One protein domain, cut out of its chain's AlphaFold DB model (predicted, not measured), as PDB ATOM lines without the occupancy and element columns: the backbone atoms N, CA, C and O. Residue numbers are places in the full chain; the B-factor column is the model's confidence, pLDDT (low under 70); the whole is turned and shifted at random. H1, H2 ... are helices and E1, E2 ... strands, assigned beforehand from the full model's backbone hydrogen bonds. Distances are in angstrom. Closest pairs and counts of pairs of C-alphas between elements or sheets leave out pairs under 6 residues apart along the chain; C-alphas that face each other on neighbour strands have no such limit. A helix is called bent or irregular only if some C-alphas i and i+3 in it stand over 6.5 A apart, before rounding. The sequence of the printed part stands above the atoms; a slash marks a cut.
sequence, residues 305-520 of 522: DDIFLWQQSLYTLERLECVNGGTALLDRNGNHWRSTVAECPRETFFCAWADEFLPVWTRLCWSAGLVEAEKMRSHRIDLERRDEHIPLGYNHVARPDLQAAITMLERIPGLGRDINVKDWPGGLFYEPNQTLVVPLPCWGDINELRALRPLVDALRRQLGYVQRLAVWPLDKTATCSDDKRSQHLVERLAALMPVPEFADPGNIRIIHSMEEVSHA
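Overview. This is residues 305 to 520 of the 522 residues of an uncharacterized protein of Thiocystis violascens (strain ATCC 17096 / DSM 198 / 6111) (UniProt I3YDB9). The domain has two parts side by side: a helical part, with H1, H2 and H4 round the kinked helix H3, and a small twisted sheet of four strands, with H6 over one face and the short H8 over the other. H3 joins the two, grazing the sheet and touching H5, while H4 covers the ends of E2 and E3; residues 368 to 399 make a long loop on the outside. The 216 printed residues hold eight named helices and four named strands in the order H1 H2 H3 H4 E1 E2 H5 E3 H6 H7 E4 H8, and the mixed sheet runs E1 E2 E3 E4. The class is mixed, helices and strands, with 107 residues, under half, in named elements. The whole is compact and rounded, with a radius of gyration of the C-alphas of 16.2 A and spans of 43 by 42 by 33 A.

Arrangement. H1, residues 305 to 323, touches H2, residues 337 to 341, closest at the C-alphas of Trp 310 and Val 341, 6.5 A. H3, residues 349 to 367, is the hub, touching four helices; it has a kink of 39 degrees near residue 356 and is only just irregular, with C-alphas 355 and 358 6.6 A apart. It touches H1 at a steep tilt of 55 degrees, the same way, closest at the C-alphas of Ser 313 and Cys 351, 5.4 A. H4, residues 400 to 409, forms a helical hairpin with H3, at a shallow tilt of 32 degrees, only just short of steep, with the C-alphas of Thr 362 and Asp 401 closest, 5.9 A. E1, residues 428 to 430, and E2, residues 435 to 441, are an antiparallel hairpin, with N 428 and O 437 at 2.8 A, within hydrogen-bond range. H5, residues 450 to 461, is irregular, with C-alphas 451 and 454 7.4 A apart, and touches H3, closest at the C-alphas of Leu 364 and Ala 451, 5.0 A. E3, residues 468 to 474, is parallel to E2, with N 438 and O 470 at 2.8 A. H6, residues 483 to 494, is over E3 at a height over the sheet of 7.8 A, its closest C-alphas being Pro 473 and Ser 486, 6.1 A. H7, residues 500 to 503, only grazes the sheet with residues 501 to 502. E4, residues 508 to 510, is parallel to E3, with N 471 and O 509 at 2.8 A. E2, H5, E3 and E3, H6 H7, E4 are strand-helix-strand units, parallel neighbour strands with helices between, each with a right-handed crossover. H8, residues 515 to 520, is over E2 at a height over the sheet of 9.4 A, on the opposite face to H6. Helices on both faces give three layers, H4 and H8 on one face and H6 on the other. Every O i to N i+4 pair is within hydrogen-bond range in H1, H4 and H6; the counts are 12 of 15 in H3, 6 of 8 in H5, 1 of 2 in H8 and 0 of 1 in H2, which has 2 of 2 O i to N i+3 pairs within range, while H7 is too short for an O i to N i+4 pair.

Along the chain. H1 begins at C-alpha 305 (-16.353, -4.843, 27.472) and is 27.0 A long; H3 is 25.5 A, H5 18.1 A and H6 16.5 A. E2 is 19.1 A and E3 19.2 A, ending at C-alpha 474 (4.865, -6.930, 49.976). H8 ends at C-alpha 520 (8.700, -25.561, 43.305).

Size, cuts and confidence. The two C-alphas farthest apart are those of Lys 375 and His 519, 45.2 A. The printed part has no cut. The links H1 to H2, H3 to H4 and H4 to E1 are long. Mean pLDDT of the printed part is 86.7; 14 residues are under 70, among them 343 to 347 and 519 to 520.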
ATOM      1  N   ASP A 305     -16.951  -4.790  26.133       81.19
ATOM      2  CA  ASP A 305     -16.353  -4.843  27.472       81.19
ATOM      3  C   ASP A 305     -14.828  -4.717  27.432       81.19
ATOM      4  O   ASP A 305     -14.254  -4.036  28.280       81.19
ATOM      5  N   ASP A 306     -14.186  -5.282  26.416       80.50
ATOM      6  CA  ASP A 306     -12.734  -5.271  26.271       80.50
ATOM      7  C   ASP A 306     -12.185  -3.855  26.039       80.50
ATOM      8  O   ASP A 306     -11.153  -3.494  26.598       80.50
ATOM      9  N   ILE A 307     -12.921  -2.996  25.322       79.75
ATOM     10  CA  ILE A 307     -12.560  -1.575  25.155       79.75
ATOM     11  C   ILE A 307     -12.535  -0.854  26.508       79.75
ATOM     12  O   ILE A 307     -11.644  -0.044  26.768       79.75
ATOM     13  N   PHE A 308     -13.499  -1.137  27.385       85.00
ATOM     14  CA  PHE A 308     -13.541  -0.523  28.713       85.00
ATOM     15  C   PHE A 308     -12.446  -1.064  29.623       85.00
ATOM     16  O   PHE A 308     -11.809  -0.285  30.332       85.00
ATOM     17  N   LEU A 309     -12.191  -2.371  29.580       87.25
ATOM     18  CA  LEU A 309     -11.070  -2.971  30.298       87.25
ATOM     19  C   LEU A 309      -9.743  -2.361  29.844       87.25
ATOM     20  O   LEU A 309      -8.918  -1.981  30.675       87.25
ATOM     21  N   TRP A 310      -9.566  -2.177  28.537       87.00
ATOM     22  CA  TRP A 310      -8.409  -1.509  27.958       87.00
ATOM     23  C   TRP A 310      -8.267  -0.060  28.449       87.00
ATOM     24  O   TRP A 310      -7.203   0.320  28.937       87.00
ATOM     25  N   GLN A 311      -9.341   0.736  28.425       87.38
ATOM     26  CA  GLN A 311      -9.331   2.106  28.956       87.38
ATOM     27  C   GLN A 311      -8.984   2.154  30.449       87.38
ATOM     28  O   GLN A 311      -8.162   2.975  30.863       87.38
ATOM     29  N   GLN A 312      -9.577   1.275  31.264       91.81
ATOM     30  CA  GLN A 312      -9.237   1.172  32.685       91.81
ATOM     31  C   GLN A 312      -7.768   0.796  32.877       91.81
ATOM     32  O   GLN A 312      -7.114   1.327  33.776       91.81
ATOM     33  N   SER A 313      -7.236  -0.080  32.031       92.75
ATOM     34  CA  SER A 313      -5.838  -0.496  32.083       92.75
ATOM     35  C   SER A 313      -4.889   0.655  31.769       92.75
ATOM     36  O   SER A 313      -3.945   0.889  32.519       92.75
ATOM     37  N   LEU A 314      -5.169   1.425  30.713       91.38
ATOM     38  CA  LEU A 314      -4.395   2.619  30.373       91.38
ATOM     39  C   LEU A 314      -4.416   3.647  31.505       91.38
ATOM     40  O   LEU A 314      -3.361   4.127  31.913       91.38
ATOM     41  N   TYR A 315      -5.601   3.931  32.054       93.19
ATOM     42  CA  TYR A 315      -5.736   4.827  33.201       93.19
ATOM     43  C   TYR A 315      -4.943   4.314  34.409       93.19
ATOM     44  O   TYR A 315      -4.223   5.074  35.052       93.19
ATOM     45  N   THR A 316      -5.030   3.015  34.695       95.00
ATOM     46  CA  THR A 316      -4.301   2.383  35.800       95.00
ATOM     47  C   THR A 316      -2.794   2.530  35.619       95.00
ATOM     48  O   THR A 316      -2.134   2.992  36.544       95.00
ATOM     49  N   LEU A 317      -2.249   2.216  34.437       93.81
ATOM     50  CA  LEU A 317      -0.824   2.412  34.146       93.81
ATOM     51  C   LEU A 317      -0.401   3.860  34.338       93.81
ATOM     52  O   LEU A 317       0.583   4.107  35.022       93.81
ATOM     53  N   GLU A 318      -1.158   4.809  33.788       92.69
ATOM     54  CA  GLU A 318      -0.853   6.231  33.922       92.69
ATOM     55  C   GLU A 318      -0.790   6.646  35.400       92.69
ATOM     56  O   GLU A 318       0.139   7.334  35.820       92.69
ATOM     57  N   ARG A 319      -1.747   6.189  36.218       93.75
ATOM     58  CA  ARG A 319      -1.760   6.480  37.658       93.75
ATOM     59  C   ARG A 319      -0.584   5.835  38.391       93.75
ATOM     60  O   ARG A 319       0.014   6.493  39.240       93.75
ATOM     61  N   LEU A 320      -0.238   4.588  38.074       94.12
ATOM     62  CA  LEU A 320       0.916   3.914  38.671       94.12
ATOM     63  C   LEU A 320       2.234   4.592  38.259       94.12
ATOM     64  O   LEU A 320       3.074   4.852  39.112       94.12
ATOM     65  N   GLU A 321       2.403   4.967  36.993       92.50
ATOM     66  CA  GLU A 321       3.580   5.708  36.517       92.50
ATOM     67  C   GLU A 321       3.686   7.086  37.184       92.50
ATOM     68  O   GLU A 321       4.779   7.485  37.579       92.50
ATOM     69  N   CYS A 322       2.568   7.796  37.398       91.25
ATOM     70  CA  CYS A 322       2.561   9.034  38.187       91.25
ATOM     71  C   CYS A 322       3.063   8.813  39.622       91.25
ATOM     72  O   CYS A 322       3.851   9.618  40.118       91.25
ATOM     73  N   VAL A 323       2.632   7.731  40.282       91.06
ATOM     74  CA  VAL A 323       3.145   7.349  41.610       91.06
ATOM     75  C   VAL A 323       4.635   6.996  41.538       91.06
ATOM     76  O   VAL A 323       5.389   7.378  42.426       91.06
ATOM     77  N   ASN A 324       5.085   6.381  40.441       90.88
ATOM     78  CA  ASN A 324       6.480   6.015  40.183       90.88
ATOM     79  C   ASN A 324       7.364   7.173  39.667       90.88
ATOM     80  O   ASN A 324       8.327   6.961  38.922       90.88
ATOM     81  N   GLY A 325       7.017   8.424  39.984       88.38
ATOM     82  CA  GLY A 325       7.785   9.603  39.565       88.38
ATOM     83  C   GLY A 325       7.821   9.839  38.048       88.38
ATOM     84  O   GLY A 325       8.741  10.483  37.553       88.38
ATOM     85  N   GLY A 326       6.845   9.313  37.305       86.50
ATOM     86  CA  GLY A 326       6.781   9.369  35.842       86.50
ATOM     87  C   GLY A 326       7.607   8.295  35.129       86.50
ATOM     88  O   GLY A 326       7.759   8.359  33.910       86.50
ATOM     89  N   THR A 327       8.155   7.322  35.861       90.25
ATOM     90  CA  THR A 327       8.991   6.257  35.293       90.25
ATOM     91  C   THR A 327       8.130   5.149  34.698       90.25
ATOM     92  O   THR A 327       7.198   4.665  35.343       90.25
ATOM     93  N   ALA A 328       8.477   4.721  33.483       90.88
ATOM     94  CA  ALA A 328       7.826   3.610  32.797       90.88
ATOM     95  C   ALA A 328       7.893   2.316  33.621       90.88
ATOM     96  O   ALA A 328       8.937   1.977  34.179       90.88
ATOM     97  N   LEU A 329       6.785   1.572  33.648       91.62
ATOM     98  CA  LEU A 329       6.703   0.302  34.367       91.62
ATOM     99  C   LEU A 329       7.166  -0.857  33.489       91.62
ATOM    100  O   LEU A 329       6.609  -1.099  32.407       91.62
ATOM    101  N   LEU A 330       8.153  -1.589  33.996       91.75
ATOM    102  CA  LEU A 330       8.720  -2.778  33.373       91.75
ATOM    103  C   LEU A 330       8.402  -4.012  34.222       91.75
ATOM    104  O   LEU A 330       8.263  -3.912  35.436       91.75
ATOM    105  N   ASP A 331       8.257  -5.168  33.586       89.50
ATOM    106  CA  ASP A 331       8.229  -6.456  34.272       89.50
ATOM    107  C   ASP A 331       9.650  -6.897  34.660       89.50
ATOM    108  O   ASP A 331      10.646  -6.235  34.341       89.50
ATOM    109  N   ARG A 332       9.762  -8.061  35.307       86.25
ATOM    110  CA  ARG A 332      11.058  -8.580  35.766       86.25
ATOM    111  C   ARG A 332      12.059  -8.850  34.637       86.25
ATOM    112  O   ARG A 332      13.267  -8.813  34.859       86.25
ATOM    113  N   ASN A 333      11.563  -9.112  33.430       90.50
ATOM    114  CA  ASN A 333      12.374  -9.395  32.248       90.50
ATOM    115  C   ASN A 333      12.733  -8.115  31.469       90.50
ATOM    116  O   ASN A 333      13.359  -8.202  30.413       90.50
ATOM    117  N   GLY A 334      12.345  -6.934  31.967       89.31
ATOM    118  CA  GLY A 334      12.565  -5.646  31.310       89.31
ATOM    119  C   GLY A 334      11.538  -5.316  30.221       89.31
ATOM    120  O   GLY A 334      11.726  -4.349  29.481       89.31
ATOM    121  N   ASN A 335      10.452  -6.084  30.105       90.06
ATOM    122  CA  ASN A 335       9.385  -5.815  29.145       90.06
ATOM    123  C   ASN A 335       8.467  -4.710  29.665       90.06
ATOM    124  O   ASN A 335       8.067  -4.708  30.825       90.06
ATOM    125  N   HIS A 336       8.063  -3.789  28.798       91.19
ATOM    126  CA  HIS A 336       7.224  -2.669  29.211       91.19
ATOM    127  C   HIS A 336       5.757  -3.084  29.352       91.19
ATOM    128  O   HIS A 336       5.137  -3.498  28.373       91.19
ATOM    129  N   TRP A 337       5.149  -2.873  30.525       89.12
ATOM    130  CA  TRP A 337       3.724  -3.157  30.742       89.12
ATOM    131  C   TRP A 337       2.800  -2.418  29.774       89.12
ATOM    132  O   TRP A 337       1.797  -2.974  29.335       89.12
ATOM    133  N   ARG A 338       3.169  -1.209  29.339       88.38
ATOM    134  CA  ARG A 338       2.417  -0.460  28.326       88.38
ATOM    135  C   ARG A 338       2.302  -1.213  27.001       88.38
ATOM    136  O   ARG A 338       1.294  -1.055  26.327       88.38
ATOM    137  N   SER A 339       3.265  -2.072  26.652       84.62
ATOM    138  CA  SER A 339       3.176  -2.909  25.445       84.62
ATOM    139  C   SER A 339       2.013  -3.908  25.499       84.62
ATOM    140  O   SER A 339       1.428  -4.203  24.463       84.62
ATOM    141  N   THR A 340       1.599  -4.349  26.695       79.75
ATOM    142  CA  THR A 340       0.456  -5.268  26.877       79.75
ATOM    143  C   THR A 340      -0.900  -4.617  26.636       79.75
ATOM    144  O   THR A 340      -1.904  -5.316  26.571       79.75
ATOM    145  N   VAL A 341      -0.941  -3.287  26.532       78.94
ATOM    146  CA  VAL A 341      -2.169  -2.506  26.341       78.94
ATOM    147  C   VAL A 341      -2.003  -1.431  25.262       78.94
ATOM    148  O   VAL A 341      -2.819  -0.520  25.181       78.94
ATOM    149  N   ALA A 342      -0.944  -1.482  24.449       70.69
ATOM    150  CA  ALA A 342      -0.648  -0.444  23.456       70.69
ATOM    151  C   ALA A 342      -1.620  -0.482  22.264       70.69
ATOM    152  O   ALA A 342      -2.085   0.560  21.808       70.69
ATOM    153  N   GLU A 343      -1.963  -1.679  21.800       67.00
ATOM    154  CA  GLU A 343      -2.980  -1.934  20.778       67.00
ATOM    155  C   GLU A 343      -4.155  -2.581  21.500       67.00
ATOM    156  O   GLU A 343      -3.894  -3.577  22.151       67.00
ATOM    157  N   CYS A 344      -5.375  -2.014  21.451       62.59
ATOM    158  CA  CYS A 344      -6.582  -2.452  22.190       62.59
ATOM    159  C   CYS A 344      -6.732  -3.988  22.208       62.59
ATOM    160  O   CYS A 344      -7.379  -4.548  21.315       62.59
ATOM    161  N   PRO A 345      -6.131  -4.697  23.181       59.75
ATOM    162  CA  PRO A 345      -5.924  -6.115  23.020       59.75
ATOM    163  C   PRO A 345      -7.118  -6.841  23.614       59.75
ATOM    164  O   PRO A 345      -7.801  -6.342  24.512       59.75
ATOM    165  N   ARG A 346      -7.349  -8.061  23.125       64.44
ATOM    166  CA  ARG A 346      -8.120  -9.065  23.870       64.44
ATOM    167  C   ARG A 346      -7.620  -9.082  25.315       64.44
ATOM    168  O   ARG A 346      -6.428  -8.887  25.529       64.44
ATOM    169  N   GLU A 347      -8.522  -9.310  26.266       68.50
ATOM    170  CA  GLU A 347      -8.227  -9.351  27.702       68.50
ATOM    171  C   GLU A 347      -6.837  -9.947  28.006       68.50
ATOM    172  O   GLU A 347      -6.583 -11.131  27.781       68.50
ATOM    173  N   THR A 348      -5.919  -9.098  28.476       83.81
ATOM    174  CA  THR A 348      -4.564  -9.497  28.873       83.81
ATOM    175  C   THR A 348      -4.484  -9.696  30.380       83.81
ATOM    176  O   THR A 348      -5.369  -9.267  31.126       83.81
ATOM    177  N   PHE A 349      -3.375 -10.281  30.846       90.31
ATOM    178  CA  PHE A 349      -3.051 -10.330  32.272       90.31
ATOM    179  C   PHE A 349      -3.216  -8.956  32.930       90.31
ATOM    180  O   PHE A 349      -3.875  -8.845  33.958       90.31
ATOM    181  N   PHE A 350      -2.665  -7.897  32.323       92.00
ATOM    182  CA  PHE A 350      -2.716  -6.562  32.909       92.00
ATOM    183  C   PHE A 350      -4.146  -5.999  32.946       92.00
ATOM    184  O   PHE A 350      -4.514  -5.355  33.926       92.00
ATOM    185  N   CYS A 351      -4.978  -6.286  31.937       90.56
ATOM    186  CA  CYS A 351      -6.392  -5.905  31.963       90.56
ATOM    187  C   CYS A 351      -7.144  -6.548  33.128       90.56
ATOM    188  O   CYS A 351      -7.805  -5.844  33.895       90.56
ATOM    189  N   ALA A 352      -6.993  -7.860  33.304       90.19
ATOM    190  CA  ALA A 352      -7.595  -8.567  34.429       90.19
ATOM    191  C   ALA A 352      -6.996  -8.110  35.771       90.19
ATOM    192  O   ALA A 352      -7.709  -7.955  36.760       90.19
ATOM    193  N   TRP A 353      -5.695  -7.819  35.811       93.81
ATOM    194  CA  TRP A 353      -5.018  -7.325  37.006       93.81
ATOM    195  C   TRP A 353      -5.552  -5.951  37.430       93.81
ATOM    196  O   TRP A 353      -5.871  -5.736  38.599       93.81
ATOM    197  N   ALA A 354      -5.718  -5.029  36.483       93.62
ATOM    198  CA  ALA A 354      -6.260  -3.703  36.751       93.62
ATOM    199  C   ALA A 354      -7.738  -3.751  37.172       93.62
ATOM    200  O   ALA A 354      -8.164  -2.921  37.976       93.62
ATOM    201  N   ASP A 355      -8.523  -4.689  36.632       90.56
ATOM    202  CA  ASP A 355      -9.969  -4.784  36.861       90.56
ATOM    203  C   ASP A 355     -10.374  -5.603  38.096       90.56
ATOM    204  O   ASP A 355     -11.296  -5.200  38.816       90.56
ATOM    205  N   GLU A 356      -9.685  -6.715  38.359       87.81
ATOM    206  CA  GLU A 356     -10.063  -7.708  39.376       87.81
ATOM    207  C   GLU A 356      -9.065  -7.753  40.549       87.81
ATOM    208  O   GLU A 356      -9.477  -7.874  41.706       87.81
ATOM    209  N   PHE A 357      -7.757  -7.607  40.298       92.38
ATOM    210  CA  PHE A 357      -6.745  -7.661  41.362       92.38
ATOM    211  C   PHE A 357      -6.608  -6.329  42.112       92.38
ATOM    212  O   PHE A 357      -6.791  -6.269  43.333       92.38
ATOM    213  N   LEU A 358      -6.276  -5.248  41.399       93.94
ATOM    214  CA  LEU A 358      -5.902  -3.969  42.007       93.94
ATOM    215  C   LEU A 358      -7.006  -3.367  42.900       93.94
ATOM    216  O   LEU A 358      -6.680  -2.855  43.979       93.94
ATOM    217  N   PRO A 359      -8.303  -3.430  42.544       90.31
ATOM    218  CA  PRO A 359      -9.359  -2.936  43.423       90.31
ATOM    219  C   PRO A 359      -9.408  -3.678  44.765       90.31
ATOM    220  O   PRO A 359      -9.569  -3.046  45.805       90.31
ATOM    221  N   VAL A 360      -9.202  -4.999  44.784       90.44
ATOM    222  CA  VAL A 360      -9.152  -5.772  46.038       90.44
ATOM    223  C   VAL A 360      -7.913  -5.400  46.854       90.44
ATOM    224  O   VAL A 360      -8.019  -5.171  48.059       90.44
ATOM    225  N   TRP A 361      -6.760  -5.263  46.195       93.38
ATOM    226  CA  TRP A 361      -5.506  -4.856  46.832       93.38
ATOM    227  C   TRP A 361      -5.597  -3.482  47.511       93.38
ATOM    228  O   TRP A 361      -5.313  -3.346  48.701       93.38
ATOM    229  N   THR A 362      -6.047  -2.460  46.781       92.19
ATOM    230  CA  THR A 362      -6.169  -1.094  47.322       92.19
ATOM    231  C   THR A 362      -7.131  -1.050  48.509       92.19
ATOM    232  O   THR A 362      -6.823  -0.441  49.537       92.19
ATOM    233  N   ARG A 363      -8.262  -1.767  48.428       89.88
ATOM    234  CA  ARG A 363      -9.203  -1.926  49.547       89.88
ATOM    235  C   ARG A 363      -8.580  -2.607  50.750       89.88
ATOM    236  O   ARG A 363      -8.828  -2.166  51.870       89.88
ATOM    237  N   LEU A 364      -7.800  -3.664  50.535       90.81
ATOM    238  CA  LEU A 364      -7.099  -4.364  51.603       90.81
ATOM    239  C   LEU A 364      -6.178  -3.402  52.351       90.81
ATOM    240  O   LEU A 364      -6.354  -3.219  53.556       90.81
ATOM    241  N   CYS A 365      -5.283  -2.716  51.637       91.00
ATOM    242  CA  CYS A 365      -4.367  -1.744  52.230       91.00
ATOM    243  C   CYS A 365      -5.109  -0.621  52.968       91.00
ATOM    244  O   CYS A 365      -4.733  -0.259  54.083       91.00
ATOM    245  N   TRP A 366      -6.191  -0.096  52.391       88.94
ATOM    246  CA  TRP A 366      -6.981   0.947  53.042       88.94
ATOM    247  C   TRP A 366      -7.689   0.447  54.302       88.94
ATOM    248  O   TRP A 366      -7.642   1.105  55.341       88.94
ATOM    249  N   SER A 367      -8.341  -0.716  54.235       86.44
ATOM    250  CA  SER A 367      -9.057  -1.312  55.370       86.44
ATOM    251  C   SER A 367      -8.129  -1.637  56.537       86.44
ATOM    252  O   SER A 367      -8.467  -1.370  57.689       86.44
ATOM    253  N   ALA A 368      -6.911  -2.081  56.228       86.12
ATOM    254  CA  ALA A 368      -5.854  -2.311  57.199       86.12
ATOM    255  C   ALA A 368      -5.286  -1.010  57.806       86.12
ATOM    256  O   ALA A 368      -4.471  -1.078  58.720       86.12
ATOM    257  N   GLY A 369      -5.724   0.172  57.348       85.94
ATOM    258  CA  GLY A 369      -5.258   1.468  57.850       85.94
ATOM    259  C   GLY A 369      -3.880   1.868  57.327       85.94
ATOM    260  O   GLY A 369      -3.231   2.725  57.915       85.94
ATOM    261  N   LEU A 370      -3.430   1.256  56.230       88.06
ATOM    262  CA  LEU A 370      -2.090   1.456  55.674       88.06
ATOM    263  C   LEU A 370      -2.002   2.607  54.668       88.06
ATOM    264  O   LEU A 370      -0.914   2.913  54.171       88.06
ATOM    265  N   VAL A 371      -3.147   3.210  54.350       87.31
ATOM    266  CA  VAL A 371      -3.282   4.413  53.531       87.31
ATOM    267  C   VAL A 371      -3.910   5.491  54.407       87.31
ATOM    268  O   VAL A 371      -5.018   5.322  54.919       87.31
ATOM    269  N   GLU A 372      -3.191   6.591  54.606       78.31
ATOM    270  CA  GLU A 372      -3.640   7.696  55.450       78.31
ATOM    271  C   GLU A 372      -4.480   8.681  54.639       78.31
ATOM    272  O   GLU A 372      -3.998   9.300  53.696       78.31
ATOM    273  N   ALA A 373      -5.742   8.865  55.026       76.38
ATOM    274  CA  ALA A 373      -6.605   9.882  54.444       76.38
ATOM    275  C   ALA A 373      -7.308  10.679  55.540       76.38
ATOM    276  O   ALA A 373      -8.209  10.177  56.213       76.38
ATOM    277  N   GLU A 374      -6.931  11.952  55.683       68.56
ATOM    278  CA  GLU A 374      -7.390  12.839  56.765       68.56
ATOM    279  C   GLU A 374      -8.920  12.890  56.908       68.56
ATOM    280  O   GLU A 374      -9.457  13.010  58.009       68.56
ATOM    281  N   LYS A 375      -9.640  12.770  55.789       76.50
ATOM    282  CA  LYS A 375     -11.096  12.947  55.736       76.50
ATOM    283  C   LYS A 375     -11.885  11.649  55.912       76.50
ATOM    284  O   LYS A 375     -13.059  11.697  56.273       76.50
ATOM    285  N   MET A 376     -11.268  10.483  55.715       81.75
ATOM    286  CA  MET A 376     -11.982   9.205  55.708       81.75
ATOM    287  C   MET A 376     -11.203   8.105  56.426       81.75
ATOM    288  O   MET A 376     -10.165   7.648  55.967       81.75
ATOM    289  N   ARG A 377     -11.767   7.630  57.543       81.56
ATOM    290  CA  ARG A 377     -11.227   6.502  58.315       81.56
ATOM    291  C   ARG A 377     -11.413   5.175  57.573       81.56
ATOM    292  O   ARG A 377     -12.419   4.994  56.887       81.56
ATOM    293  N   SER A 378     -10.502   4.229  57.796       78.88
ATOM    294  CA  SER A 378     -10.480   2.905  57.150       78.88
ATOM    295  C   SER A 378     -11.796   2.125  57.274       78.88
ATOM    296  O   SER A 378     -12.327   1.648  56.276       78.88
ATOM    297  N   HIS A 379     -12.394   2.087  58.469       78.50
ATOM    298  CA  HIS A 379     -13.646   1.360  58.733       78.50
ATOM    299  C   HIS A 379     -14.890   1.928  58.026       78.50
ATOM    300  O   HIS A 379     -15.953   1.319  58.102       78.50
ATOM    301  N   ARG A 380     -14.796   3.106  57.389       82.56
ATOM    302  CA  ARG A 380     -15.919   3.724  56.658       82.56
ATOM    303  C   ARG A 380     -16.080   3.191  55.238       82.56
ATOM    304  O   ARG A 380     -17.077   3.514  54.600       82.56
ATOM    305  N   ILE A 381     -15.109   2.427  54.739       80.81
ATOM    306  CA  ILE A 381     -15.260   1.703  53.480       80.81
ATOM    307  C   ILE A 381     -16.178   0.505  53.720       80.81
ATOM    308  O   ILE A 381     -15.964  -0.286  54.642       80.81
ATOM    309  N   ASP A 382     -17.203   0.380  52.880       77.62
ATOM    310  CA  ASP A 382     -18.100  -0.766  52.898       77.62
ATOM    311  C   ASP A 382     -17.367  -1.982  52.317       77.62
ATOM    312  O   ASP A 382     -17.081  -2.061  51.123       77.62
ATOM    313  N   LEU A 383     -17.011  -2.927  53.186       74.38
ATOM    314  CA  LEU A 383     -16.309  -4.139  52.768       74.38
ATOM    315  C   LEU A 383     -17.259  -5.290  52.423       74.38
ATOM    316  O   LEU A 383     -16.796  -6.313  51.928       74.38
ATOM    317  N   GLU A 384     -18.568  -5.101  52.607       72.06
ATOM    318  CA  GLU A 384     -19.586  -6.050  52.150       72.06
ATOM    319  C   GLU A 384     -19.819  -5.935  50.639       72.06
ATOM    320  O   GLU A 384     -20.182  -6.913  49.986       72.06
ATOM    321  N   ARG A 385     -19.569  -4.755  50.054       76.88
ATOM    322  CA  ARG A 385     -19.653  -4.553  48.602       76.88
ATOM    323  C   ARG A 385     -18.468  -5.195  47.900       76.88
ATOM    324  O   ARG A 385     -17.312  -4.964  48.255       76.88
ATOM    325  N   ARG A 386     -18.736  -5.981  46.857       73.69
ATOM    326  CA  ARG A 386     -17.681  -6.653  46.086       73.69
ATOM    327  C   ARG A 386     -16.832  -5.668  45.275       73.69
ATOM    328  O   ARG A 386     -15.618  -5.833  45.248       73.69
ATOM    329  N   ASP A 387     -17.442  -4.639  44.691       80.00
ATOM    330  CA  ASP A 387     -16.781  -3.738  43.732       80.00
ATOM    331  C   ASP A 387     -16.371  -2.379  44.322       80.00
ATOM    332  O   ASP A 387     -16.012  -1.476  43.565       80.00
ATOM    333  N   GLU A 388     -16.431  -2.207  45.648       86.69
ATOM    334  CA  GLU A 388     -16.122  -0.940  46.325       86.69
ATOM    335  C   GLU A 388     -14.798  -0.346  45.822       86.69
ATOM    336  O   GLU A 388     -13.732  -0.925  46.001       86.69
ATOM    337  N   HIS A 389     -14.851   0.811  45.163       90.88
ATOM    338  CA  HIS A 389     -13.690   1.352  44.461       90.88
ATOM    339  C   HIS A 389     -12.965   2.394  45.301       90.88
ATOM    340  O   HIS A 389     -13.599   3.328  45.799       90.88
ATOM    341  N   ILE A 390     -11.642   2.295  45.400       91.69
ATOM    342  CA  ILE A 390     -10.802   3.354  45.964       91.69
ATOM    343  C   ILE A 390     -10.168   4.126  44.807       91.69
ATOM    344  O   ILE A 390      -9.338   3.555  44.099       91.69
ATOM    345  N   PRO A 391     -10.519   5.414  44.624       92.12
ATOM    346  CA  PRO A 391      -9.938   6.254  43.588       92.12
ATOM    347  C   PRO A 391      -8.405   6.199  43.525       92.12
ATOM    348  O   PRO A 391      -7.716   6.398  44.529       92.12
ATOM    349  N   LEU A 392      -7.856   5.941  42.341       92.38
ATOM    350  CA  LEU A 392      -6.425   5.910  42.046       92.38
ATOM    351  C   LEU A 392      -5.851   7.329  41.926       92.38
ATOM    352  O   LEU A 392      -4.721   7.570  42.346       92.38
ATOM    353  N   GLY A 393      -6.629   8.274  41.386       81.44
ATOM    354  CA  GLY A 393      -6.155   9.606  40.995       81.44
ATOM    355  C   GLY A 393      -6.188  10.702  42.066       81.44
ATOM    356  O   GLY A 393      -6.007  11.869  41.725       81.44
ATOM    357  N   TYR A 394      -6.448  10.392  43.340       72.12
ATOM    358  CA  TYR A 394      -6.579  11.434  44.367       72.12
ATOM    359  C   TYR A 394      -5.212  11.968  44.849       72.12
ATOM    360  O   TYR A 394      -4.558  11.370  45.700       72.12
ATOM    361  N   ASN A 395      -4.805  13.125  44.311       58.94
ATOM    362  CA  ASN A 395      -3.447  13.703  44.374       58.94
ATOM    363  C   ASN A 395      -2.968  14.224  45.747       58.94
ATOM    364  O   ASN A 395      -1.871  14.769  45.839       58.94
ATOM    365  N   HIS A 396      -3.766  14.108  46.808       67.00
ATOM    366  CA  HIS A 396      -3.443  14.695  48.119       67.00
ATOM    367  C   HIS A 396      -3.138  13.659  49.204       67.00
ATOM    368  O   HIS A 396      -3.029  14.011  50.374       67.00
ATOM    369  N   VAL A 397      -3.017  12.385  48.830       73.69
ATOM    370  CA  VAL A 397      -2.757  11.276  49.753       73.69
ATOM    371  C   VAL A 397      -1.566  10.479  49.243       73.69
ATOM    372  O   VAL A 397      -1.499  10.147  48.061       73.69
ATOM    373  N   ALA A 398      -0.627  10.158  50.135       84.88
ATOM    374  CA  ALA A 398       0.434   9.213  49.818       84.88
ATOM    375  C   ALA A 398      -0.184   7.852  49.465       84.88
ATOM    376  O   ALA A 398      -1.070   7.372  50.172       84.88
ATOM    377  N   ARG A 399       0.293   7.218  48.388       90.81
ATOM    378  CA  ARG A 399      -0.245   5.951  47.862       90.81
ATOM    379  C   ARG A 399       0.729   4.781  48.030       90.81
ATOM    380  O   ARG A 399       1.230   4.252  47.037       90.81
ATOM    381  N   PRO A 400       1.033   4.366  49.278       91.56
ATOM    382  CA  PRO A 400       1.933   3.241  49.526       91.56
ATOM    383  C   PRO A 400       1.371   1.914  49.002       91.56
ATOM    384  O   PRO A 400       2.135   1.034  48.622       91.56
ATOM    385  N   ASP A 401       0.045   1.797  48.939       93.50
ATOM    386  CA  ASP A 401      -0.669   0.695  48.302       93.50
ATOM    387  C   ASP A 401      -0.318   0.579  46.813       93.50
ATOM    388  O   ASP A 401      -0.011  -0.513  46.338       93.50
ATOM    389  N   LEU A 402      -0.288   1.697  46.084       94.69
ATOM    390  CA  LEU A 402       0.094   1.705  44.669       94.69
ATOM    391  C   LEU A 402       1.597   1.480  44.471       94.69
ATOM    392  O   LEU A 402       1.975   0.769  43.545       94.69
ATOM    393  N   GLN A 403       2.450   2.000  45.359       93.56
ATOM    394  CA  GLN A 403       3.897   1.747  45.300       93.56
ATOM    395  C   GLN A 403       4.238   0.258  45.493       93.56
ATOM    396  O   GLN A 403       5.055  -0.306  44.763       93.56
ATOM    397  N   ALA A 404       3.569  -0.412  46.431       93.50
ATOM    398  CA  ALA A 404       3.723  -1.851  46.613       93.50
ATOM    399  C   ALA A 404       3.154  -2.651  45.425       93.50
ATOM    400  O   ALA A 404       3.742  -3.651  45.013       93.50
ATOM    401  N   ALA A 405       2.051  -2.190  44.820       94.88
ATOM    402  CA  ALA A 405       1.512  -2.797  43.602       94.88
ATOM    403  C   ALA A 405       2.490  -2.692  42.414       94.88
ATOM    404  O   ALA A 405       2.640  -3.658  41.666       94.88
ATOM    405  N   ILE A 406       3.197  -1.563  42.278       94.12
ATOM    406  CA  ILE A 406       4.294  -1.384  41.311       94.12
ATOM    407  C   ILE A 406       5.409  -2.396  41.577       94.12
ATOM    408  O   ILE A 406       5.766  -3.154  40.679       94.12
ATOM    409  N   THR A 407       5.882  -2.478  42.824       90.56
ATOM    410  CA  THR A 407       6.935  -3.426  43.234       90.56
ATOM    411  C   THR A 407       6.569  -4.871  42.879       90.56
ATOM    412  O   THR A 407       7.424  -5.660  42.480       90.56
ATOM    413  N   MET A 408       5.295  -5.237  43.013       91.62
ATOM    414  CA  MET A 408       4.799  -6.554  42.621       91.62
ATOM    415  C   MET A 408       4.811  -6.750  41.097       91.62
ATOM    416  O   MET A 408       5.300  -7.781  40.635       91.62
ATOM    417  N   LEU A 409       4.315  -5.783  40.316       92.25
ATOM    418  CA  LEU A 409       4.327  -5.842  38.845       92.25
ATOM    419  C   LEU A 409       5.747  -5.973  38.277       92.25
ATOM    420  O   LEU A 409       5.966  -6.762  37.361       92.25
ATOM    421  N   GLU A 410       6.718  -5.268  38.856       90.94
ATOM    422  CA  GLU A 410       8.139  -5.348  38.480       90.94
ATOM    423  C   GLU A 410       8.768  -6.721  38.767       90.94
ATOM    424  O   GLU A 410       9.832  -7.053  38.250       90.94
ATOM    425  N   ARG A 411       8.115  -7.548  39.587       89.50
ATOM    426  CA  ARG A 411       8.595  -8.880  39.986       89.50
ATOM    427  C   ARG A 411       7.824 -10.023  39.343       89.50
ATOM    428  O   ARG A 411       8.189 -11.184  39.547       89.50
ATOM    429  N   ILE A 412       6.782  -9.715  38.579       89.94
ATOM    430  CA  ILE A 412       6.067 -10.696  37.771       89.94
ATOM    431  C   ILE A 412       6.894 -10.962  36.500       89.94
ATOM    432  O   ILE A 412       7.256 -10.016  35.798       89.94
ATOM    433  N   PRO A 413       7.236 -12.226  36.196       86.25
ATOM    434  CA  PRO A 413       7.969 -12.567  34.984       86.25
ATOM    435  C   PRO A 413       7.044 -12.643  33.764       86.25
ATOM    436  O   PRO A 413       5.875 -13.022  33.870       86.25
ATOM    437  N   GLY A 414       7.602 -12.339  32.589       83.25
ATOM    438  CA  GLY A 414       6.979 -12.612  31.291       83.25
ATOM    439  C   GLY A 414       5.577 -12.025  31.136       83.25
ATOM    440  O   GLY A 414       4.701 -12.691  30.584       83.25
ATOM    441  N   LEU A 415       5.357 -10.820  31.668       83.31
ATOM    442  CA  LEU A 415       4.077 -10.104  31.624       83.31
ATOM    443  C   LEU A 415       2.878 -10.914  32.167       83.31
ATOM    444  O   LEU A 415       1.737 -10.679  31.772       83.31
ATOM    445  N   GLY A 416       3.129 -11.869  33.074       84.56
ATOM    446  CA  GLY A 416       2.087 -12.639  33.762       84.56
ATOM    447  C   GLY A 416       1.403 -13.718  32.917       84.56
ATOM    448  O   GLY A 416       0.291 -14.116  33.247       84.56
ATOM    449  N   ARG A 417       2.047 -14.209  31.847       85.00
ATOM    450  CA  ARG A 417       1.466 -15.179  30.893       85.00
ATOM    451  C   ARG A 417       0.847 -16.436  31.527       85.00
ATOM    452  O   ARG A 417      -0.160 -16.912  31.017       85.00
ATOM    453  N   ASP A 418       1.432 -16.943  32.608       90.00
ATOM    454  CA  ASP A 418       1.006 -18.184  33.283       90.00
ATOM    455  C   ASP A 418       0.204 -17.920  34.574       90.00
ATOM    456  O   ASP A 418       0.022 -18.814  35.405       90.00
ATOM    457  N   ILE A 419      -0.202 -16.668  34.795       92.62
ATOM    458  CA  ILE A 419      -0.866 -16.232  36.021       92.62
ATOM    459  C   ILE A 419      -2.303 -15.834  35.696       92.62
ATOM    460  O   ILE A 419      -2.552 -14.903  34.932       92.62
ATOM    461  N   ASN A 420      -3.259 -16.480  36.352       92.25
ATOM    462  CA  ASN A 420      -4.662 -16.105  36.308       92.25
ATOM    463  C   ASN A 420      -5.023 -15.260  37.540       92.25
ATOM    464  O   ASN A 420      -4.909 -15.697  38.684       92.25
ATOM    465  N   VAL A 421      -5.483 -14.036  37.291       91.75
ATOM    466  CA  VAL A 421      -6.009 -13.113  38.317       91.75
ATOM    467  C   VAL A 421      -7.507 -12.858  38.163       91.75
ATOM    468  O   VAL A 421      -8.151 -12.331  39.065       91.75
ATOM    469  N   LYS A 422      -8.072 -13.246  37.017       88.00
ATOM    470  CA  LYS A 422      -9.463 -13.001  36.638       88.00
ATOM    471  C   LYS A 422     -10.435 -13.787  37.513       88.00
ATOM    472  O   LYS A 422     -11.490 -13.277  37.892       88.00
ATOM    473  N   ASP A 423     -10.073 -15.027  37.822       88.25
ATOM    474  CA  ASP A 423     -10.896 -15.928  38.634       88.25
ATOM    475  C   ASP A 423     -10.565 -15.834  40.132       88.25
ATOM    476  O   ASP A 423     -11.287 -16.376  40.968       88.25
ATOM    477  N   TRP A 424      -9.519 -15.075  40.480       90.56
ATOM    478  CA  TRP A 424      -8.949 -14.988  41.824       90.56
ATOM    479  C   TRP A 424      -8.784 -13.524  42.267       90.56
ATOM    480  O   TRP A 424      -7.661 -13.024  42.321       90.56
ATOM    481  N   PRO A 425      -9.873 -12.803  42.603       86.44
ATOM    482  CA  PRO A 425      -9.808 -11.373  42.911       86.44
ATOM    483  C   PRO A 425      -8.881 -11.076  44.098       86.44
ATOM    484  O   PRO A 425      -9.139 -11.513  45.217       86.44
ATOM    485  N   GLY A 426      -7.807 -10.321  43.860       87.69
ATOM    486  CA  GLY A 426      -6.773 -10.020  44.859       87.69
ATOM    487  C   GLY A 426      -5.749 -11.140  45.102       87.69
ATOM    488  O   GLY A 426      -4.896 -10.989  45.972       87.69
ATOM    489  N   GLY A 427      -5.811 -12.241  44.348       93.06
ATOM    490  CA  GLY A 427      -4.823 -13.320  44.336       93.06
ATOM    491  C   GLY A 427      -4.140 -13.463  42.973       93.06
ATOM    492  O   GLY A 427      -4.582 -12.901  41.973       93.06
ATOM    493  N   LEU A 428      -3.044 -14.218  42.939       95.31
ATOM    494  CA  LEU A 428      -2.311 -14.579  41.726       95.31
ATOM    495  C   LEU A 428      -2.277 -16.109  41.636       95.31
ATOM    496  O   LEU A 428      -1.546 -16.756  42.388       95.31
ATOM    497  N   PHE A 429      -3.079 -16.706  40.757       95.38
ATOM    498  CA  PHE A 429      -3.090 -18.158  40.580       95.38
ATOM    499  C   PHE A 429      -2.108 -18.566  39.488       95.38
ATOM    500  O   PHE A 429      -2.289 -18.223  38.324       95.38
ATOM    501  N   TYR A 430      -1.058 -19.286  39.867       94.94
ATOM    502  CA  TYR A 430      -0.084 -19.825  38.930       94.94
ATOM    503  C   TYR A 430      -0.558 -21.192  38.434       94.94
ATOM    504  O   TYR A 430      -0.520 -22.187  39.165       94.94
ATOM    505  N   GLU A 431      -1.021 -21.231  37.186       91.62
ATOM    506  CA  GLU A 431      -1.676 -22.407  36.602       91.62
ATOM    507  C   GLU A 431      -0.778 -23.656  36.529       91.62
ATOM    508  O   GLU A 431      -1.265 -24.736  36.876       91.62
ATOM    509  N   PRO A 432       0.521 -23.566  36.158       92.94
ATOM    510  CA  PRO A 432       1.346 -24.752  35.912       92.94
ATOM    511  C   PRO A 432       1.490 -25.715  37.093       92.94
ATOM    512  O   PRO A 432       1.670 -26.912  36.879       92.94
ATOM    513  N   ASN A 433       1.406 -25.223  38.333       92.12
ATOM    514  CA  ASN A 433       1.451 -26.073  39.527       92.12
ATOM    515  C   ASN A 433       0.301 -25.825  40.510       92.12
ATOM    516  O   ASN A 433       0.395 -26.229  41.669       92.12
ATOM    517  N   GLN A 434      -0.775 -25.180  40.044       94.25
ATOM    518  CA  GLN A 434      -2.005 -24.983  40.812       94.25
ATOM    519  C   GLN A 434      -1.777 -24.280  42.162       94.25
ATOM    520  O   GLN A 434      -2.420 -24.602  43.168       94.25
ATOM    521  N   THR A 435      -0.848 -23.317  42.193       95.38
ATOM    522  CA  THR A 435      -0.544 -22.531  43.396       95.38
ATOM    523  C   THR A 435      -1.311 -21.217  43.381       95.38
ATOM    524  O   THR A 435      -1.115 -20.388  42.493       95.38
ATOM    525  N   LEU A 436      -2.128 -20.985  44.407       95.88
ATOM    526  CA  LEU A 436      -2.696 -19.671  44.681       95.88
ATOM    527  C   LEU A 436      -1.724 -18.871  45.550       95.88
ATOM    528  O   LEU A 436      -1.430 -19.245  46.684       95.88
ATOM    529  N   VAL A 437      -1.237 -17.751  45.030       96.19
ATOM    530  CA  VAL A 437      -0.443 -16.784  45.787       96.19
ATOM    531  C   VAL A 437      -1.361 -15.662  46.260       96.19
ATOM    532  O   VAL A 437      -2.103 -15.084  45.467       96.19
ATOM    533  N   VAL A 438      -1.284 -15.321  47.543       95.75
ATOM    534  CA  VAL A 438      -2.017 -14.212  48.159       95.75
ATOM    535  C   VAL A 438      -1.022 -13.121  48.547       95.75
ATOM    536  O   VAL A 438      -0.316 -13.255  49.552       95.75
ATOM    537  N   PRO A 439      -0.932 -12.038  47.760       94.19
ATOM    538  CA  PRO A 439      -0.152 -10.878  48.148       94.19
ATOM    539  C   PRO A 439      -0.775 -10.213  49.372       94.19
ATOM    540  O   PRO A 439      -1.970  -9.921  49.393       94.19
ATOM    541  N   LEU A 440       0.039  -9.955  50.391       93.81
ATOM    542  CA  LEU A 440      -0.383  -9.259  51.603       93.81
ATOM    543  C   LEU A 440       0.554  -8.080  51.846       93.81
ATOM    544  O   LEU A 440       1.771  -8.255  51.749       93.81
ATOM    545  N   PRO A 441       0.031  -6.881  52.166       92.31
ATOM    546  CA  PRO A 441       0.904  -5.793  52.571       92.31
ATOM    547  C   PRO A 441       1.675  -6.214  53.825       92.31
ATOM    548  O   PRO A 441       1.220  -7.065  54.584       92.31
ATOM    549  N   CYS A 442       2.851  -5.647  54.052       89.75
ATOM    550  CA  CYS A 442       3.643  -5.928  55.250       89.75
ATOM    551  C   CYS A 442       4.221  -4.662  55.888       89.75
ATOM    552  O   CYS A 442       5.093  -4.753  56.753       89.75
ATOM    553  N   TRP A 443       3.795  -3.474  55.454       87.38
ATOM    554  CA  TRP A 443       4.198  -2.218  56.077       87.38
ATOM    555  C   TRP A 443       3.149  -1.809  57.111       87.38
ATOM    556  O   TRP A 443       2.004  -1.564  56.761       87.38
ATOM    557  N   GLY A 444       3.538  -1.722  58.383       83.19
ATOM    558  CA  GLY A 444       2.621  -1.397  59.483       83.19
ATOM    559  C   GLY A 444       1.836  -2.596  60.026       83.19
ATOM    560  O   GLY A 444       2.071  -3.742  59.641       83.19
ATOM    561  N   ASP A 445       0.917  -2.312  60.951       79.00
ATOM    562  CA  ASP A 445       0.136  -3.326  61.663       79.00
ATOM    563  C   ASP A 445      -1.171  -3.629  60.926       79.00
ATOM    564  O   ASP A 445      -2.070  -2.790  60.825       79.00
ATOM    565  N   ILE A 446      -1.296  -4.854  60.412       76.69
ATOM    566  CA  ILE A 446      -2.458  -5.261  59.617       76.69
ATOM    567  C   ILE A 446      -3.539  -5.814  60.522       76.69
ATOM    568  O   ILE A 446      -3.607  -6.998  60.853       76.69
ATOM    569  N   ASN A 447      -4.428  -4.909  60.900       65.06
ATOM    570  CA  ASN A 447      -5.503  -5.215  61.828       65.06
ATOM    571  C   ASN A 447      -6.663  -5.969  61.168       65.06
ATOM    572  O   ASN A 447      -7.406  -6.668  61.858       65.06
ATOM    573  N   GLU A 448      -6.796  -5.924  59.839       78.94
ATOM    574  CA  GLU A 448      -7.976  -6.424  59.133       78.94
ATOM    575  C   GLU A 448      -7.643  -7.000  57.749       78.94
ATOM    576  O   GLU A 448      -6.941  -6.378  56.960       78.94
ATOM    577  N   LEU A 449      -8.168  -8.195  57.456       86.81
ATOM    578  CA  LEU A 449      -8.025  -8.883  56.164       86.81
ATOM    579  C   LEU A 449      -9.381  -9.105  55.465       86.81
ATOM    580  O   LEU A 449      -9.467  -9.828  54.476       86.81
ATOM    581  N   ARG A 450     -10.469  -8.491  55.957       82.94
ATOM    582  CA  ARG A 450     -11.832  -8.775  55.469       82.94
ATOM    583  C   ARG A 450     -12.074  -8.366  54.010       82.94
ATOM    584  O   ARG A 450     -12.976  -8.897  53.370       82.94
ATOM    585  N   ALA A 451     -11.226  -7.495  53.457       84.75
ATOM    586  CA  ALA A 451     -11.212  -7.178  52.029       84.75
ATOM    587  C   ALA A 451     -10.875  -8.391  51.134       84.75
ATOM    588  O   ALA A 451     -11.217  -8.364  49.957       84.75
ATOM    589  N   LEU A 452     -10.281  -9.465  51.677       88.69
ATOM    590  CA  LEU A 452     -10.014 -10.722  50.958       88.69
ATOM    591  C   LEU A 452     -11.244 -11.629  50.820       88.69
ATOM    592  O   LEU A 452     -11.147 -12.708  50.240       88.69
ATOM    593  N   ARG A 453     -12.417 -11.233  51.326       86.38
ATOM    594  CA  ARG A 453     -13.639 -12.040  51.204       86.38
ATOM    595  C   ARG A 453     -13.946 -12.491  49.763       86.38
ATOM    596  O   ARG A 453     -14.247 -13.673  49.609       86.38
ATOM    597  N   PRO A 454     -13.827 -11.649  48.712       84.62
ATOM    598  CA  PRO A 454     -14.034 -12.099  47.335       84.62
ATOM    599  C   PRO A 454     -13.095 -13.242  46.922       84.62
ATOM    600  O   PRO A 454     -13.538 -14.169  46.249       84.62
ATOM    601  N   LEU A 455     -11.834 -13.213  47.371       88.94
ATOM    602  CA  LEU A 455     -10.859 -14.282  47.142       88.94
ATOM    603  C   LEU A 455     -11.265 -15.575  47.856       88.94
ATOM    604  O   LEU A 455     -11.250 -16.650  47.264       88.94
ATOM    605  N   VAL A 456     -11.665 -15.470  49.126       89.19
ATOM    606  CA  VAL A 456     -12.119 -16.615  49.931       89.19
ATOM    607  C   VAL A 456     -13.367 -17.254  49.319       89.19
ATOM    608  O   VAL A 456     -13.472 -18.479  49.251       89.19
ATOM    609  N   ASP A 457     -14.307 -16.443  48.837       86.62
ATOM    610  CA  ASP A 457     -15.510 -16.933  48.168       86.62
ATOM    611  C   ASP A 457     -15.197 -17.560  46.799       86.62
ATOM    612  O   ASP A 457     -15.840 -18.548  46.442       86.62
ATOM    613  N   ALA A 458     -14.205 -17.050  46.055       87.25
ATOM    614  CA  ALA A 458     -13.706 -17.686  44.831       87.25
ATOM    615  C   ALA A 458     -13.102 -19.067  45.125       87.25
ATOM    616  O   ALA A 458     -13.517 -20.064  44.526       87.25
ATOM    617  N   LEU A 459     -12.235 -19.143  46.140       89.19
ATOM    618  CA  LEU A 459     -11.628 -20.387  46.605       89.19
ATOM    619  C   LEU A 459     -12.681 -21.438  46.954       89.19
ATOM    620  O   LEU A 459     -12.598 -22.552  46.455       89.19
ATOM    621  N   ARG A 460     -13.730 -21.084  47.711       87.25
ATOM    622  CA  ARG A 460     -14.820 -22.018  48.068       87.25
ATOM    623  C   ARG A 460     -15.505 -22.665  46.869       87.25
ATOM    624  O   ARG A 460     -15.939 -23.808  46.977       87.25
ATOM    625  N   ARG A 461     -15.657 -21.945  45.756       85.00
ATOM    626  CA  ARG A 461     -16.351 -22.475  44.569       85.00
ATOM    627  C   ARG A 461     -15.415 -23.245  43.642       85.00
ATOM    628  O   ARG A 461     -15.889 -24.066  42.869       85.00
ATOM    629  N   GLN A 462     -14.112 -22.991  43.736       85.69
ATOM    630  CA  GLN A 462     -13.086 -23.545  42.854       85.69
ATOM    631  C   GLN A 462     -12.047 -24.389  43.612       85.69
ATOM    632  O   GLN A 462     -10.907 -24.516  43.176       85.69
ATOM    633  N   LEU A 463     -12.435 -25.003  44.736       78.62
ATOM    634  CA  LEU A 463     -11.522 -25.748  45.614       78.62
ATOM    635  C   LEU A 463     -10.697 -26.817  44.895       78.62
ATOM    636  O   LEU A 463      -9.537 -27.015  45.230       78.62
ATOM    637  N   GLY A 464     -11.274 -27.475  43.887       82.50
ATOM    638  CA  GLY A 464     -10.592 -28.530  43.131       82.50
ATOM    639  C   GLY A 464      -9.411 -28.058  42.276       82.50
ATOM    640  O   GLY A 464      -8.696 -28.904  41.749       82.50
ATOM    641  N   TYR A 465      -9.209 -26.745  42.122       87.50
ATOM    642  CA  TYR A 465      -8.158 -26.176  41.277       87.50
ATOM    643  C   TYR A 465      -6.924 -25.709  42.050       87.50
ATOM    644  O   TYR A 465      -5.902 -25.455  41.423       87.50
ATOM    645  N   VAL A 466      -6.995 -25.571  43.378       92.56
ATOM    646  CA  VAL A 466      -5.888 -25.047  44.194       92.56
ATOM    647  C   VAL A 466      -5.271 -26.182  44.997       92.56
ATOM    648  O   VAL A 466      -5.901 -26.705  45.910       92.56
ATOM    649  N   GLN A 467      -4.025 -26.534  44.675       92.62
ATOM    650  CA  GLN A 467      -3.258 -27.557  45.399       92.62
ATOM    651  C   GLN A 467      -2.323 -26.962  46.446       92.62
ATOM    652  O   GLN A 467      -1.907 -27.648  47.371       92.62
ATOM    653  N   ARG A 468      -1.918 -25.702  46.267       94.62
ATOM    654  CA  ARG A 468      -0.934 -25.045  47.129       94.62
ATOM    655  C   ARG A 468      -1.361 -23.611  47.399       94.62
ATOM    656  O   ARG A 468      -1.852 -22.932  46.498       94.62
ATOM    657  N   LEU A 469      -1.123 -23.147  48.622       95.12
ATOM    658  CA  LEU A 469      -1.349 -21.766  49.029       95.12
ATOM    659  C   LEU A 469      -0.020 -21.130  49.442       95.12
ATOM    660  O   LEU A 469       0.754 -21.711  50.206       95.12
ATOM    661  N   ALA A 470       0.239 -19.928  48.943       96.06
ATOM    662  CA  ALA A 470       1.406 -19.149  49.318       96.06
ATOM    663  C   ALA A 470       1.024 -17.716  49.693       96.06
ATOM    664  O   ALA A 470       0.103 -17.136  49.123       96.06
ATOM    665  N   VAL A 471       1.764 -17.131  50.627       94.94
ATOM    666  CA  VAL A 471       1.706 -15.710  50.971       94.94
ATOM    667  C   VAL A 471       2.899 -15.011  50.345       94.94
ATOM    668  O   VAL A 471       4.032 -15.471  50.481       94.94
ATOM    669  N   TRP A 472       2.645 -13.868  49.711       93.38
ATOM    670  CA  TRP A 472       3.693 -12.963  49.248       93.38
ATOM    671  C   TRP A 472       3.653 -11.654  50.053       93.38
ATOM    672  O   TRP A 472       2.823 -10.786  49.769       93.38
ATOM    673  N   PRO A 473       4.516 -11.493  51.076       92.44
ATOM    674  CA  PRO A 473       4.590 -10.268  51.866       92.44
ATOM    675  C   PRO A 473       5.227  -9.124  51.062       92.44
ATOM    676  O   PRO A 473       6.415  -9.166  50.722       92.44
ATOM    677  N   LEU A 474       4.448  -8.082  50.777       89.81
ATOM    678  CA  LEU A 474       4.865  -6.930  49.976       89.81
ATOM    679  C   LEU A 474       5.068  -5.689  50.845       89.81
ATOM    680  O   LEU A 474       4.149  -5.267  51.548       89.81
ATOM    681  N   ASP A 475       6.251  -5.080  50.757       85.88
ATOM    682  CA  ASP A 475       6.534  -3.748  51.297       85.88
ATOM    683  C   ASP A 475       6.329  -2.688  50.198       85.88
ATOM    684  O   ASP A 475       6.162  -3.003  49.018       85.88
ATOM    685  N   LYS A 476       6.364  -1.410  50.578       81.38
ATOM    686  CA  LYS A 476       6.238  -0.263  49.674       81.38
ATOM    687  C   LYS A 476       7.331  -0.265  48.611       81.38
ATOM    688  O   LYS A 476       7.053   0.094  47.483       81.38
ATOM    689  N   THR A 477       8.564  -0.616  48.968       73.25
ATOM    690  CA  THR A 477       9.744  -0.461  48.095       73.25
ATOM    691  C   THR A 477      10.498  -1.764  47.840       73.25
ATOM    692  O   THR A 477      11.425  -1.792  47.033       73.25
ATOM    693  N   ALA A 478      10.150  -2.841  48.547       67.50
ATOM    694  CA  ALA A 478      10.832  -4.125  48.471       67.50
ATOM    695  C   ALA A 478       9.924  -5.263  48.975       67.50
ATOM    696  O   ALA A 478       8.759  -5.060  49.297       67.50
ATOM    697  N   THR A 479      10.454  -6.481  49.057       64.81
ATOM    698  CA  THR A 479       9.804  -7.565  49.804       64.81
ATOM    699  C   THR A 479      10.005  -7.373  51.296       64.81
ATOM    700  O   THR A 479      11.047  -6.859  51.711       64.81
ATOM    701  N   CYS A 480       9.056  -7.862  52.101       70.25
ATOM    702  CA  CYS A 480       9.278  -7.971  53.539       70.25
ATOM    703  C   CYS A 480      10.519  -8.827  53.806       70.25
ATOM    704  O   CYS A 480      10.606  -9.952  53.312       70.25
ATOM    705  N   SER A 481      11.453  -8.299  54.592       68.25
ATOM    706  CA  SER A 481      12.592  -9.052  55.138       68.25
ATOM    707  C   SER A 481      12.375  -9.457  56.601       68.25
ATOM    708  O   SER A 481      13.265 -10.025  57.222       68.25
ATOM    709  N   ASP A 482      11.201  -9.151  57.168       80.44
ATOM    710  CA  ASP A 482      10.845  -9.490  58.546       80.44
ATOM    711  C   ASP A 482      10.098 -10.832  58.586       80.44
ATOM    712  O   ASP A 482       8.899 -10.920  58.293       80.44
ATOM    713  N   ASP A 483      10.822 -11.882  58.972       81.00
ATOM    714  CA  ASP A 483      10.300 -13.246  59.091       81.00
ATOM    715  C   ASP A 483       9.153 -13.347  60.103       81.00
ATOM    716  O   ASP A 483       8.183 -14.069  59.874       81.00
ATOM    717  N   LYS A 484       9.204 -12.587  61.210       85.88
ATOM    718  CA  LYS A 484       8.143 -12.620  62.230       85.88
ATOM    719  C   LYS A 484       6.855 -12.023  61.691       85.88
ATOM    720  O   LYS A 484       5.777 -12.570  61.917       85.88
ATOM    721  N   ARG A 485       6.960 -10.905  60.970       86.69
ATOM    722  CA  ARG A 485       5.798 -10.275  60.339       86.69
ATOM    723  C   ARG A 485       5.218 -11.160  59.241       86.69
ATOM    724  O   ARG A 485       4.002 -11.305  59.162       86.69
ATOM    725  N   SER A 486       6.077 -11.784  58.441       88.38
ATOM    726  CA  SER A 486       5.659 -12.715  57.391       88.38
ATOM    727  C   SER A 486       4.918 -13.924  57.974       88.38
ATOM    728  O   SER A 486       3.843 -14.271  57.488       88.38
ATOM    729  N   GLN A 487       5.413 -14.490  59.080       90.50
ATOM    730  CA  GLN A 487       4.735 -15.576  59.791       90.50
ATOM    731  C   GLN A 487       3.382 -15.140  60.368       90.50
ATOM    732  O   GLN A 487       2.391 -15.857  60.239       90.50
ATOM    733  N   HIS A 488       3.303 -13.939  60.944       90.44
ATOM    734  CA  HIS A 488       2.039 -13.403  61.447       90.44
ATOM    735  C   HIS A 488       0.983 -13.257  60.337       90.44
ATOM    736  O   HIS A 488      -0.193 -13.560  60.542       90.44
ATOM    737  N   LEU A 489       1.387 -12.826  59.138       91.19
ATOM    738  CA  LEU A 489       0.492 -12.741  57.981       91.19
ATOM    739  C   LEU A 489      -0.031 -14.113  57.547       91.19
ATOM    740  O   LEU A 489      -1.210 -14.232  57.212       91.19
ATOM    741  N   VAL A 490       0.817 -15.142  57.598       93.88
ATOM    742  CA  VAL A 490       0.421 -16.530  57.330       93.88
ATOM    743  C   VAL A 490      -0.633 -17.007  58.329       93.88
ATOM    744  O   VAL A 490      -1.685 -17.489  57.912       93.88
ATOM    745  N   GLU A 491      -0.410 -16.811  59.630       93.19
ATOM    746  CA  GLU A 491      -1.377 -17.177  60.679       93.19
ATOM    747  C   GLU A 491      -2.734 -16.492  60.470       93.19
ATOM    748  O   GLU A 491      -3.798 -17.106  60.584       93.19
ATOM    749  N   ARG A 492      -2.699 -15.203  60.123       91.81
ATOM    750  CA  ARG A 492      -3.888 -14.391  59.858       91.81
ATOM    751  C   ARG A 492      -4.641 -14.854  58.615       91.81
ATOM    752  O   ARG A 492      -5.871 -14.855  58.634       91.81
ATOM    753  N   LEU A 493      -3.932 -15.220  57.546       93.00
ATOM    754  CA  LEU A 493      -4.549 -15.754  56.333       93.00
ATOM    755  C   LEU A 493      -5.176 -17.125  56.604       93.00
ATOM    756  O   LEU A 493      -6.333 -17.326  56.240       93.00
ATOM    757  N   ALA A 494      -4.454 -18.022  57.279       94.00
ATOM    758  CA  ALA A 494      -4.927 -19.360  57.634       94.00
ATOM    759  C   ALA A 494      -6.257 -19.306  58.402       94.00
ATOM    760  O   ALA A 494      -7.200 -20.022  58.073       94.00
ATOM    761  N   ALA A 495      -6.394 -18.364  59.344       92.62
ATOM    762  CA  ALA A 495      -7.631 -18.153  60.099       92.62
ATOM    763  C   ALA A 495      -8.852 -17.752  59.238       92.62
ATOM    764  O   ALA A 495      -9.990 -17.873  59.696       92.62
ATOM    765  N   LEU A 496      -8.643 -17.261  58.010       90.88
ATOM    766  CA  LEU A 496      -9.710 -16.945  57.055       90.88
ATOM    767  C   LEU A 496     -10.029 -18.093  56.095       90.88
ATOM    768  O   LEU A 496     -11.051 -18.037  55.400       90.88
ATOM    769  N   MET A 497      -9.157 -19.097  56.001       91.75
ATOM    770  CA  MET A 497      -9.281 -20.138  54.992       91.75
ATOM    771  C   MET A 497     -10.405 -21.118  55.352       91.75
ATOM    772  O   MET A 497     -10.449 -21.655  56.456       91.75
ATOM    773  N   PRO A 498     -11.328 -21.398  54.417       86.00
ATOM    774  CA  PRO A 498     -12.440 -22.314  54.646       86.00
ATOM    775  C   PRO A 498     -12.043 -23.785  54.462       86.00
ATOM    776  O   PRO A 498     -12.844 -24.674  54.740       86.00
ATOM    777  N   VAL A 499     -10.837 -24.036  53.947       87.31
ATOM    778  CA  VAL A 499     -10.309 -25.364  53.631       87.31
ATOM    779  C   VAL A 499      -9.432 -25.818  54.786       87.31
ATOM    780  O   VAL A 499      -8.490 -25.096  55.098       87.31
ATOM    781  N   PRO A 500      -9.672 -26.996  55.388       87.94
ATOM    782  CA  PRO A 500      -8.863 -27.478  56.507       87.94
ATOM    783  C   PRO A 500      -7.360 -27.517  56.210       87.94
ATOM    784  O   PRO A 500      -6.568 -27.131  57.058       87.94
ATOM    785  N   GLU A 501      -6.977 -27.916  54.992       89.12
ATOM    786  CA  GLU A 501      -5.577 -27.941  54.551       89.12
ATOM    787  C   GLU A 501      -4.920 -26.558  54.617       89.12
ATOM    788  O   GLU A 501      -3.810 -26.430  55.121       89.12
ATOM    789  N   PHE A 502      -5.627 -25.514  54.186       92.38
ATOM    790  CA  PHE A 502      -5.127 -24.137  54.192       92.38
ATOM    791  C   PHE A 502      -5.433 -23.381  55.490       92.38
ATOM    792  O   PHE A 502      -4.991 -22.248  55.654       92.38
ATOM    793  N   ALA A 503      -6.192 -23.977  56.411       92.81
ATOM    794  CA  ALA A 503      -6.433 -23.428  57.740       92.81
ATOM    795  C   ALA A 503      -5.268 -23.707  58.706       92.81
ATOM    796  O   ALA A 503      -5.213 -23.111  59.782       92.81
ATOM    797  N   ASP A 504      -4.335 -24.586  58.325       94.19
ATOM    798  CA  ASP A 504      -3.075 -24.807  59.029       94.19
ATOM    799  C   ASP A 504      -1.981 -23.866  58.478       94.19
ATOM    800  O   ASP A 504      -1.587 -24.002  57.313       94.19
ATOM    801  N   PRO A 505      -1.444 -22.936  59.298       94.00
ATOM    802  CA  PRO A 505      -0.322 -22.076  58.923       94.00
ATOM    803  C   PRO A 505       0.890 -22.834  58.361       94.00
ATOM    804  O   PRO A 505       1.600 -22.293  57.515       94.00
ATOM    805  N   GLY A 506       1.134 -24.076  58.800       93.38
ATOM    806  CA  GLY A 506       2.263 -24.895  58.346       93.38
ATOM    807  C   GLY A 506       2.191 -25.313  56.874       93.38
ATOM    808  O   GLY A 506       3.223 -25.618  56.277       93.38
ATOM    809  N   ASN A 507       0.998 -25.276  56.273       93.12
ATOM    810  CA  ASN A 507       0.773 -25.630  54.868       93.12
ATOM    811  C   ASN A 507       0.808 -24.415  53.927       93.12
ATOM    812  O   ASN A 507       0.667 -24.568  52.713       93.12
ATOM    813  N   ILE A 508       0.995 -23.207  54.465       95.31
ATOM    814  CA  ILE A 508       1.058 -21.973  53.684       95.31
ATOM    815  C   ILE A 508       2.516 -21.544  53.547       95.31
ATOM    816  O   ILE A 508       3.184 -21.199  54.520       95.31
ATOM    817  N   ARG A 509       3.016 -21.518  52.310       94.44
ATOM    818  CA  ARG A 509       4.402 -21.127  52.033       94.44
ATOM    819  C   ARG A 509       4.554 -19.606  51.989       94.44
ATOM    820  O   ARG A 509       3.748 -18.927  51.366       94.44
ATOM    821  N   ILE A 510       5.631 -19.068  52.551       93.38
ATOM    822  CA  ILE A 510       6.048 -17.679  52.306       93.38
ATOM    823  C   ILE A 510       6.928 -17.656  51.051       93.38
ATOM    824  O   ILE A 510       7.846 -18.470  50.930       93.38
ATOM    825  N   ILE A 511       6.640 -16.741  50.126       91.75
ATOM    826  CA  ILE A 511       7.464 -16.489  48.939       91.75
ATOM    827  C   ILE A 511       7.905 -15.025  48.880       91.75
ATOM    828  O   ILE A 511       7.202 -14.133  49.366       91.75
ATOM    829  N   HIS A 512       9.033 -14.763  48.220       86.94
ATOM    830  CA  HIS A 512       9.522 -13.398  47.978       86.94
ATOM    831  C   HIS A 512       9.448 -12.985  46.498       86.94
ATOM    832  O   HIS A 512       9.576 -11.799  46.161       86.94
ATOM    833  N   SER A 513       9.186 -13.940  45.608       85.69
ATOM    834  CA  SER A 513       8.973 -13.702  44.184       85.69
ATOM    835  C   SER A 513       8.153 -14.814  43.525       85.69
ATOM    836  O   SER A 513       8.132 -15.949  43.999       85.69
ATOM    837  N   MET A 514       7.536 -14.514  42.378       87.75
ATOM    838  CA  MET A 514       6.800 -15.515  41.589       87.75
ATOM    839  C   MET A 514       7.692 -16.631  41.014       87.75
ATOM    840  O   MET A 514       7.190 -17.699  40.682       87.75
ATOM    841  N   GLU A 515       9.011 -16.441  40.931       83.69
ATOM    842  CA  GLU A 515       9.938 -17.498  40.486       83.69
ATOM    843  C   GLU A 515      10.070 -18.636  41.505       83.69
ATOM    844  O   GLU A 515      10.226 -19.800  41.147       83.69
ATOM    845  N   GLU A 516       9.951 -18.336  42.797       86.88
ATOM    846  CA  GLU A 516       9.960 -19.373  43.834       86.88
ATOM    847  C   GLU A 516       8.763 -20.323  43.715       86.88
ATOM    848  O   GLU A 516       8.817 -21.455  44.210       86.88
ATOM    849  N   VAL A 517       7.695 -19.858  43.056       86.62
ATOM    850  CA  VAL A 517       6.508 -20.647  42.730       86.62
ATOM    851  C   VAL A 517       6.776 -21.522  41.513       86.62
ATOM    852  O   VAL A 517       6.471 -22.710  41.569       86.62
ATOM    853  N   SER A 518       7.391 -20.993  40.452       77.19
ATOM    854  CA  SER A 518       7.686 -21.779  39.244       77.19
ATOM    855  C   SER A 518       8.700 -22.900  39.510       77.19
ATOM    856  O   SER A 518       8.506 -24.028  39.047       77.19
ATOM    857  N   HIS A 519       9.722 -22.640  40.331       68.62
ATOM    858  CA  HIS A 519      10.772 -23.610  40.670       68.62
ATOM    859  C   HIS A 519      10.361 -24.691  41.681       68.62
ATOM    860  O   HIS A 519      11.063 -25.689  41.812       68.62
ATOM    861  N   ALA A 520       9.213 -24.562  42.353       59.06
ATOM    862  CA  ALA A 520       8.700 -25.561  43.305       59.06
ATOM    863  C   ALA A 520       8.128 -26.835  42.642       59.06
ATOM    864  O   ALA A 520       7.413 -27.613  43.282       59.06
TER     865      ALA A 520